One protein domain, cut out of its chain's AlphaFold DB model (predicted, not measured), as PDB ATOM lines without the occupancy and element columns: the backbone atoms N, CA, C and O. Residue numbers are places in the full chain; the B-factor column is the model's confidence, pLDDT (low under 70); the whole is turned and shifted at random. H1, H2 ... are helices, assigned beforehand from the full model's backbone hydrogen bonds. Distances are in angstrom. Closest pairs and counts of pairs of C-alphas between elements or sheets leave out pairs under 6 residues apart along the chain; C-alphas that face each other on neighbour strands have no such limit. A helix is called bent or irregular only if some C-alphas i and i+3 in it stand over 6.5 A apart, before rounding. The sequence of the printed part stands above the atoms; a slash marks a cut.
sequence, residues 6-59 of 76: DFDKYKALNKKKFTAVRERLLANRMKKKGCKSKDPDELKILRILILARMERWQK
ATOM      1  N   ASP A   6     206.662 319.009 185.311       67.06
ATOM      2  CA  ASP A   6     205.338 319.386 184.814       67.06
ATOM      3  C   ASP A   6     204.380 319.708 185.968       67.06
ATOM      4  O   ASP A   6     203.876 318.830 186.678       67.06
ATOM      5  N   PHE A   7     204.158 321.013 186.157       64.38
ATOM      6  CA  PHE A   7     203.232 321.566 187.141       64.38
ATOM      7  C   PHE A   7     201.808 321.043 186.939       64.38
ATOM      8  O   PHE A   7     201.149 320.704 187.923       64.38
ATOM      9  N   ASP A   8     201.335 320.959 185.695       72.06
ATOM     10  CA  ASP A   8     199.956 320.575 185.401       72.06
ATOM     11  C   ASP A   8     199.754 319.083 185.661       72.06
ATOM     12  O   ASP A   8     198.794 318.699 186.338       72.06
ATOM     13  N   LYS A   9     200.720 318.251 185.262       74.88
ATOM     14  CA  LYS A   9     200.714 316.812 185.562       74.88
ATOM     15  C   LYS A   9     200.781 316.541 187.064       74.88
ATOM     16  O   LYS A   9     199.993 315.751 187.587       74.88
ATOM     17  N   TYR A  10     201.666 317.224 187.792       70.81
ATOM     18  CA  TYR A  10     201.768 317.062 189.245       70.81
ATOM     19  C   TYR A  10     200.505 317.553 189.968       70.81
ATOM     20  O   TYR A  10     200.015 316.884 190.884       70.81
ATOM     21  N   LYS A  11     199.942 318.689 189.541       72.44
ATOM     22  CA  LYS A  11     198.689 319.241 190.071       72.44
ATOM     23  C   LYS A  11     197.521 318.292 189.832       72.44
ATOM     24  O   LYS A  11     196.757 318.061 190.763       72.44
ATOM     25  N   ALA A  12     197.392 317.723 188.634       79.75
ATOM     26  CA  ALA A  12     196.338 316.765 188.313       79.75
ATOM     27  C   ALA A  12     196.434 315.502 189.185       79.75
ATOM     28  O   ALA A  12     195.452 315.120 189.823       79.75
ATOM     29  N   LEU A  13     197.631 314.914 189.294       79.81
ATOM     30  CA  LEU A  13     197.875 313.693 190.071       79.81
ATOM     31  C   LEU A  13     197.646 313.876 191.576       79.81
ATOM     32  O   LEU A  13     197.151 312.973 192.250       79.81
ATOM     33  N   ASN A  14     197.986 315.045 192.121       76.38
ATOM     34  CA  ASN A  14     197.917 315.300 193.561       76.38
ATOM     35  C   ASN A  14     196.673 316.089 193.989       76.38
ATOM     36  O   ASN A  14     196.492 316.305 195.188       76.38
ATOM     37  N   LYS A  15     195.788 316.472 193.052       78.31
ATOM     38  CA  LYS A  15     194.569 317.251 193.337       78.31
ATOM     39  C   LYS A  15     193.732 316.596 194.431       78.31
ATOM     40  O   LYS A  15     193.444 317.250 195.423       78.31
ATOM     41  N   LYS A  16     193.422 315.301 194.275       79.00
ATOM     42  CA  LYS A  16     192.609 314.528 195.231       79.00
ATOM     43  C   LYS A  16     193.244 314.468 196.623       79.00
ATOM     44  O   LYS A  16     192.552 314.660 197.618       79.00
ATOM     45  N   LYS A  17     194.564 314.247 196.693       78.81
ATOM     46  CA  LYS A  17     195.312 314.206 197.961       78.81
ATOM     47  C   LYS A  17     195.289 315.565 198.659       78.81
ATOM     48  O   LYS A  17     195.041 315.637 199.855       78.81
ATOM     49  N   PHE A  18     195.490 316.641 197.900       76.31
ATOM     50  CA  PHE A  18     195.452 318.002 198.425       76.31
ATOM     51  C   PHE A  18     194.062 318.393 198.950       76.31
ATOM     52  O   PHE A  18     193.975 318.965 200.035       76.31
ATOM     53  N   THR A  19     192.975 318.067 198.236       78.81
ATOM     54  CA  THR A  19     191.610 318.300 198.748       78.81
ATOM     55  C   THR A  19     191.348 317.514 200.024       78.81
ATOM     56  O   THR A  19     190.891 318.115 200.988       78.81
ATOM     57  N   ALA A  20     191.727 316.234 200.085       79.88
ATOM     58  CA  ALA A  20     191.507 315.403 201.270       79.88
ATOM     59  C   ALA A  20     192.246 315.929 202.516       79.88
ATOM     60  O   ALA A  20     191.676 315.994 203.606       79.88
ATOM     61  N   VAL A  21     193.506 316.357 202.362       77.50
ATOM     62  CA  VAL A  21     194.267 317.003 203.447       77.50
ATOM     63  C   VAL A  21     193.580 318.302 203.872       77.50
ATOM     64  O   VAL A  21     193.361 318.540 205.057       77.50
ATOM     65  N   ARG A  22     193.163 319.131 202.910       71.25
ATOM     66  CA  ARG A  22     192.515 320.417 203.187       71.25
ATOM     67  C   ARG A  22     191.160 320.271 203.884       71.25
ATOM     68  O   ARG A  22     190.875 321.052 204.788       71.25
ATOM     69  N   GLU A  23     190.344 319.303 203.485       78.25
ATOM     70  CA  GLU A  23     189.055 318.989 204.113       78.25
ATOM     71  C   GLU A  23     189.243 318.535 205.561       78.25
ATOM     72  O   GLU A  23     188.591 319.073 206.453       78.25
ATOM     73  N   ARG A  24     190.215 317.650 205.820       75.88
ATOM     74  CA  ARG A  24     190.574 317.211 207.178       75.88
ATOM     75  C   ARG A  24     190.989 318.381 208.076       75.88
ATOM     76  O   ARG A  24     190.550 318.479 209.219       75.88
ATOM     77  N   LEU A  25     191.806 319.297 207.556       68.25
ATOM     78  CA  LEU A  25     192.271 320.472 208.302       68.25
ATOM     79  C   LEU A  25     191.145 321.470 208.613       68.25
ATOM     80  O   LEU A  25     191.167 322.107 209.668       68.25
ATOM     81  N   LEU A  26     190.172 321.616 207.707       70.56
ATOM     82  CA  LEU A  26     188.986 322.449 207.922       70.56
ATOM     83  C   LEU A  26     188.022 321.805 208.927       70.56
ATOM     84  O   LEU A  26     187.556 322.495 209.832       70.56
ATOM     85  N   ALA A  27     187.769 320.498 208.803       72.94
ATOM     86  CA  ALA A  27     186.910 319.738 209.712       72.94
ATOM     87  C   ALA A  27     187.432 319.780 211.158       72.94
ATOM     88  O   ALA A  27     186.672 320.043 212.085       72.94
ATOM     89  N   ASN A  28     188.750 319.660 211.341       70.50
ATOM     90  CA  ASN A  28     189.393 319.728 212.657       70.50
ATOM     91  C   ASN A  28     189.545 321.164 213.198       70.50
ATOM     92  O   ASN A  28     190.248 321.370 214.184       70.50
ATOM     93  N   ARG A  29     188.959 322.181 212.540       66.00
ATOM     94  CA  ARG A  29     189.099 323.620 212.861       66.00
ATOM     95  C   ARG A  29     190.549 324.111 213.005       66.00
ATOM     96  O   ARG A  29     190.782 325.222 213.477       66.00
ATOM     97  N   MET A  30     191.525 323.343 212.522       61.41
ATOM     98  CA  MET A  30     192.948 323.695 212.567       61.41
ATOM     99  C   MET A  30     193.313 324.786 211.549       61.41
ATOM    100  O   MET A  30     194.443 325.271 211.521       61.41
ATOM    101  N   LYS A  31     192.356 325.200 210.706       62.00
ATOM    102  CA  LYS A  31     192.528 326.241 209.693       62.00
ATOM    103  C   LYS A  31     191.297 327.147 209.625       62.00
ATOM    104  O   LYS A  31     190.184 326.676 209.409       62.00
ATOM    105  N   LYS A  32     191.500 328.465 209.719       62.84
ATOM    106  CA  LYS A  32     190.504 329.466 209.293       62.84
ATOM    107  C   LYS A  32     190.614 329.687 207.779       62.84
ATOM    108  O   LYS A  32     191.711 329.626 207.216       62.84
ATOM    109  N   LYS A  33     189.489 329.941 207.103       58.09
ATOM    110  CA  LYS A  33     189.450 330.259 205.662       58.09
ATOM    111  C   LYS A  33     190.413 331.431 205.382       58.09
ATOM    112  O   LYS A  33     190.324 332.457 206.040       58.09
ATOM    113  N   GLY A  34     191.371 331.247 204.468       59.19
ATOM    114  CA  GLY A  34     192.408 332.246 204.149       59.19
ATOM    115  C   GLY A  34     193.710 332.160 204.963       59.19
ATOM    116  O   GLY A  34     194.666 332.858 204.641       59.19
ATOM    117  N   CYS A  35     193.806 331.287 205.972       63.47
ATOM    118  CA  CYS A  35     195.028 331.136 206.766       63.47
ATOM    119  C   CYS A  35     196.078 330.258 206.053       63.47
ATOM    120  O   CYS A  35     195.731 329.263 205.400       63.47
ATOM    121  N   LYS A  36     197.369 330.611 206.186       60.81
ATOM    122  CA  LYS A  36     198.494 329.810 205.663       60.81
ATOM    123  C   LYS A  36     198.451 328.410 206.274       60.81
ATOM    124  O   LYS A  36     198.192 328.267 207.466       60.81
ATOM    125  N   SER A  37     198.699 327.384 205.462       62.06
ATOM    126  CA  SER A  37     198.742 326.027 205.998       62.06
ATOM    127  C   SER A  37     199.959 325.835 206.896       62.06
ATOM    128  O   SER A  37     201.068 326.197 206.506       62.06
ATOM    129  N   LYS A  38     199.733 325.282 208.090       67.12
ATOM    130  CA  LYS A  38     200.784 324.829 209.014       67.12
ATOM    131  C   LYS A  38     201.004 323.313 208.939       67.12
ATOM    132  O   LYS A  38     201.863 322.797 209.640       67.12
ATOM    133  N   ASP A  39     200.231 322.615 208.108       72.31
ATOM    134  CA  ASP A  39     200.307 321.165 207.979       72.31
ATOM    135  C   ASP A  39     201.544 320.748 207.158       72.31
ATOM    136  O   ASP A  39     201.753 321.288 206.062       72.31
ATOM    137  N   PRO A  40     202.376 319.811 207.651       76.00
ATOM    138  CA  PRO A  40     203.603 319.402 206.968       76.00
ATOM    139  C   PRO A  40     203.371 318.827 205.566       76.00
ATOM    140  O   PRO A  40     204.152 319.106 204.648       76.00
ATOM    141  N   ASP A  41     202.293 318.064 205.373       75.38
ATOM    142  CA  ASP A  41     201.981 317.421 204.096       75.38
ATOM    143  C   ASP A  41     201.430 318.432 203.086       75.38
ATOM    144  O   ASP A  41     201.864 318.455 201.928       75.38
ATOM    145  N   GLU A  42     200.545 319.339 203.523       72.12
ATOM    146  CA  GLU A  42     200.076 320.447 202.683       72.12
ATOM    147  C   GLU A  42     201.258 321.339 202.257       72.12
ATOM    148  O   GLU A  42     201.382 321.690 201.080       72.12
ATOM    149  N   LEU A  43     202.181 321.648 203.177       80.50
ATOM    150  CA  LEU A  43     203.389 322.423 202.881       80.50
ATOM    151  C   LEU A  43     204.311 321.718 201.880       80.50
ATOM    152  O   LEU A  43     204.857 322.374 200.990       80.50
ATOM    153  N   LYS A  44     204.475 320.396 201.981       82.88
ATOM    154  CA  LYS A  44     205.287 319.611 201.041       82.88
ATOM    155  C   LYS A  44     204.714 319.666 199.625       82.88
ATOM    156  O   LYS A  44     205.460 319.912 198.676       82.88
ATOM    157  N   ILE A  45     203.397 319.508 199.483       79.50
ATOM    158  CA  ILE A  45     202.708 319.611 198.187       79.50
ATOM    159  C   ILE A  45     202.849 321.028 197.617       79.50
ATOM    160  O   ILE A  45     203.206 321.185 196.447       79.50
ATOM    161  N   LEU A  46     202.622 322.058 198.438       79.81
ATOM    162  CA  LEU A  46     202.742 323.458 198.022       79.81
ATOM    163  C   LEU A  46     204.165 323.811 197.575       79.81
ATOM    164  O   LEU A  46     204.325 324.473 196.552       79.81
ATOM    165  N   ARG A  47     205.198 323.340 198.285       82.50
ATOM    166  CA  ARG A  47     206.604 323.543 197.894       82.50
ATOM    167  C   ARG A  47     206.901 322.956 196.518       82.50
ATOM    168  O   ARG A  47     207.499 323.638 195.693       82.50
ATOM    169  N   ILE A  48     206.449 321.730 196.248       83.00
ATOM    170  CA  ILE A  48     206.664 321.085 194.943       83.00
ATOM    171  C   ILE A  48     205.947 321.860 193.829       83.00
ATOM    172  O   ILE A  48     206.536 322.109 192.780       83.00
ATOM    173  N   LEU A  49     204.711 322.307 194.074       79.81
ATOM    174  CA  LEU A  49     203.959 323.128 193.120       79.81
ATOM    175  C   LEU A  49     204.636 324.475 192.839       79.81
ATOM    176  O   LEU A  49     204.655 324.912 191.690       79.81
ATOM    177  N   ILE A  50     205.194 325.129 193.861       83.06
ATOM    178  CA  ILE A  50     205.931 326.388 193.695       83.06
ATOM    179  C   ILE A  50     207.169 326.165 192.826       83.06
ATOM    180  O   ILE A  50     207.356 326.899 191.860       83.06
ATOM    181  N   LEU A  51     207.971 325.136 193.119       82.38
ATOM    182  CA  LEU A  51     209.181 324.830 192.350       82.38
ATOM    183  C   LEU A  51     208.859 324.530 190.881       82.38
ATOM    184  O   LEU A  51     209.453 325.136 189.993       82.38
ATOM    185  N   ALA A  52     207.863 323.679 190.622       80.56
ATOM    186  CA  ALA A  52     207.441 323.357 189.259       80.56
ATOM    187  C   ALA A  52     206.925 324.595 188.500       80.56
ATOM    188  O   ALA A  52     207.158 324.748 187.302       80.56
ATOM    189  N   ARG A  53     206.238 325.511 189.196       80.12
ATOM    190  CA  ARG A  53     205.765 326.766 188.600       80.12
ATOM    191  C   ARG A  53     206.907 327.727 188.284       80.12
ATOM    192  O   ARG A  53     206.880 328.353 187.229       80.12
ATOM    193  N   MET A  54     207.892 327.836 189.174       80.62
ATOM    194  CA  MET A  54     209.085 328.653 188.945       80.62
ATOM    195  C   MET A  54     209.870 328.156 187.733       80.62
ATOM    196  O   MET A  54     210.213 328.961 186.875       80.62
ATOM    197  N   GLU A  55     210.084 326.844 187.625       82.06
ATOM    198  CA  GLU A  55     210.774 326.232 186.484       82.06
ATOM    199  C   GLU A  55     210.054 326.533 185.160       82.06
ATOM    200  O   GLU A  55     210.673 326.948 184.179       82.06
ATOM    201  N   ARG A  56     208.721 326.405 185.139       79.56
ATOM    202  CA  ARG A  56     207.909 326.751 183.967       79.56
ATOM    203  C   ARG A  56     208.027 328.229 183.602       79.56
ATOM    204  O   ARG A  56     208.206 328.554 182.435       79.56
ATOM    205  N   TRP A  57     207.950 329.134 184.575       82.19
ATOM    206  CA  TRP A  57     208.072 330.565 184.298       82.19
ATOM    207  C   TRP A  57     209.472 330.981 183.843       82.19
ATOM    208  O   TRP A  57     209.577 331.934 183.077       82.19
ATOM    209  N   GLN A  58     210.527 330.279 184.267       81.06
ATOM    210  CA  GLN A  58     211.872 330.476 183.718       81.06
ATOM    211  C   GLN A  58     211.927 330.061 182.248       81.06
ATOM    212  O   GLN A  58     212.371 330.848 181.418       81.06
ATOM    213  N   LYS A  59     211.406 328.871 181.914       80.81
ATOM    214  CA  LYS A  59     211.327 328.374 180.528       80.81
ATOM    215  C   LYS A  59     210.506 329.299 179.620       80.81
ATOM    216  O   LYS A  59     210.880 329.521 178.479       80.81
TER     217      LYS A  59
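Overview. This is residues 6 to 59 of the 76 residues of an uncharacterized protein of Candidatus Desantisbacteria bacterium CG_4_10_14_0_8_um_filter_39_17 (UniProt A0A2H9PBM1). This is a helical hairpin: two long helices, H1 and H2, lie side by side and run opposite ways, and a long loop, residues 28 to 39, joins them around one end. H1 is kinked near residue 14 and arches over the straighter H2. The printed part has 54 residues with two named helices, H1 then H2, and no named strand; the class is all helix. It is only just loose, close to compact, with a radius of gyration of the C-alphas of 12.4 A, and its outline is a rod spanning 39 by 19 by 17 A.

Along the chain. Find C-alpha 7 at (203.232, 321.566, 187.141); from there H1, residues 7 to 27, runs 27.9 A to C-alpha 27 at (186.910, 319.738, 209.712). Look next at C-alpha 40, where H2, residues 40 to 59, begins; it runs 29.0 A to C-alpha 59 at (211.327, 328.374, 180.528).

Arrangement. Start on H1 near residue 14, where you will find a kink of 55 degrees. H1 is irregular there, with C-alphas 13 and 16 standing 7.4 A apart. H1 and H2 touch, and their closest C-alphas are those of Phe 7 and Ala 52, 5.0 A apart. Their lines stand at a shallow tilt of 28 degrees, opposite ways, and the two form a helical hairpin. Every O i to N i+4 pair is within hydrogen-bond range in H2, and 15 of 17 are in H1.

Size, cuts and confidence. The two C-alphas farthest apart are those of Asn 28 and Lys 59, at 39.9 A. The printed part has no cut, and the link from H1 to H2 is long, with 12 residues. The mean pLDDT of the printed part is 74.3; look for values under 70 at residues 6 to 7, residue 25 and residues 29 to 38.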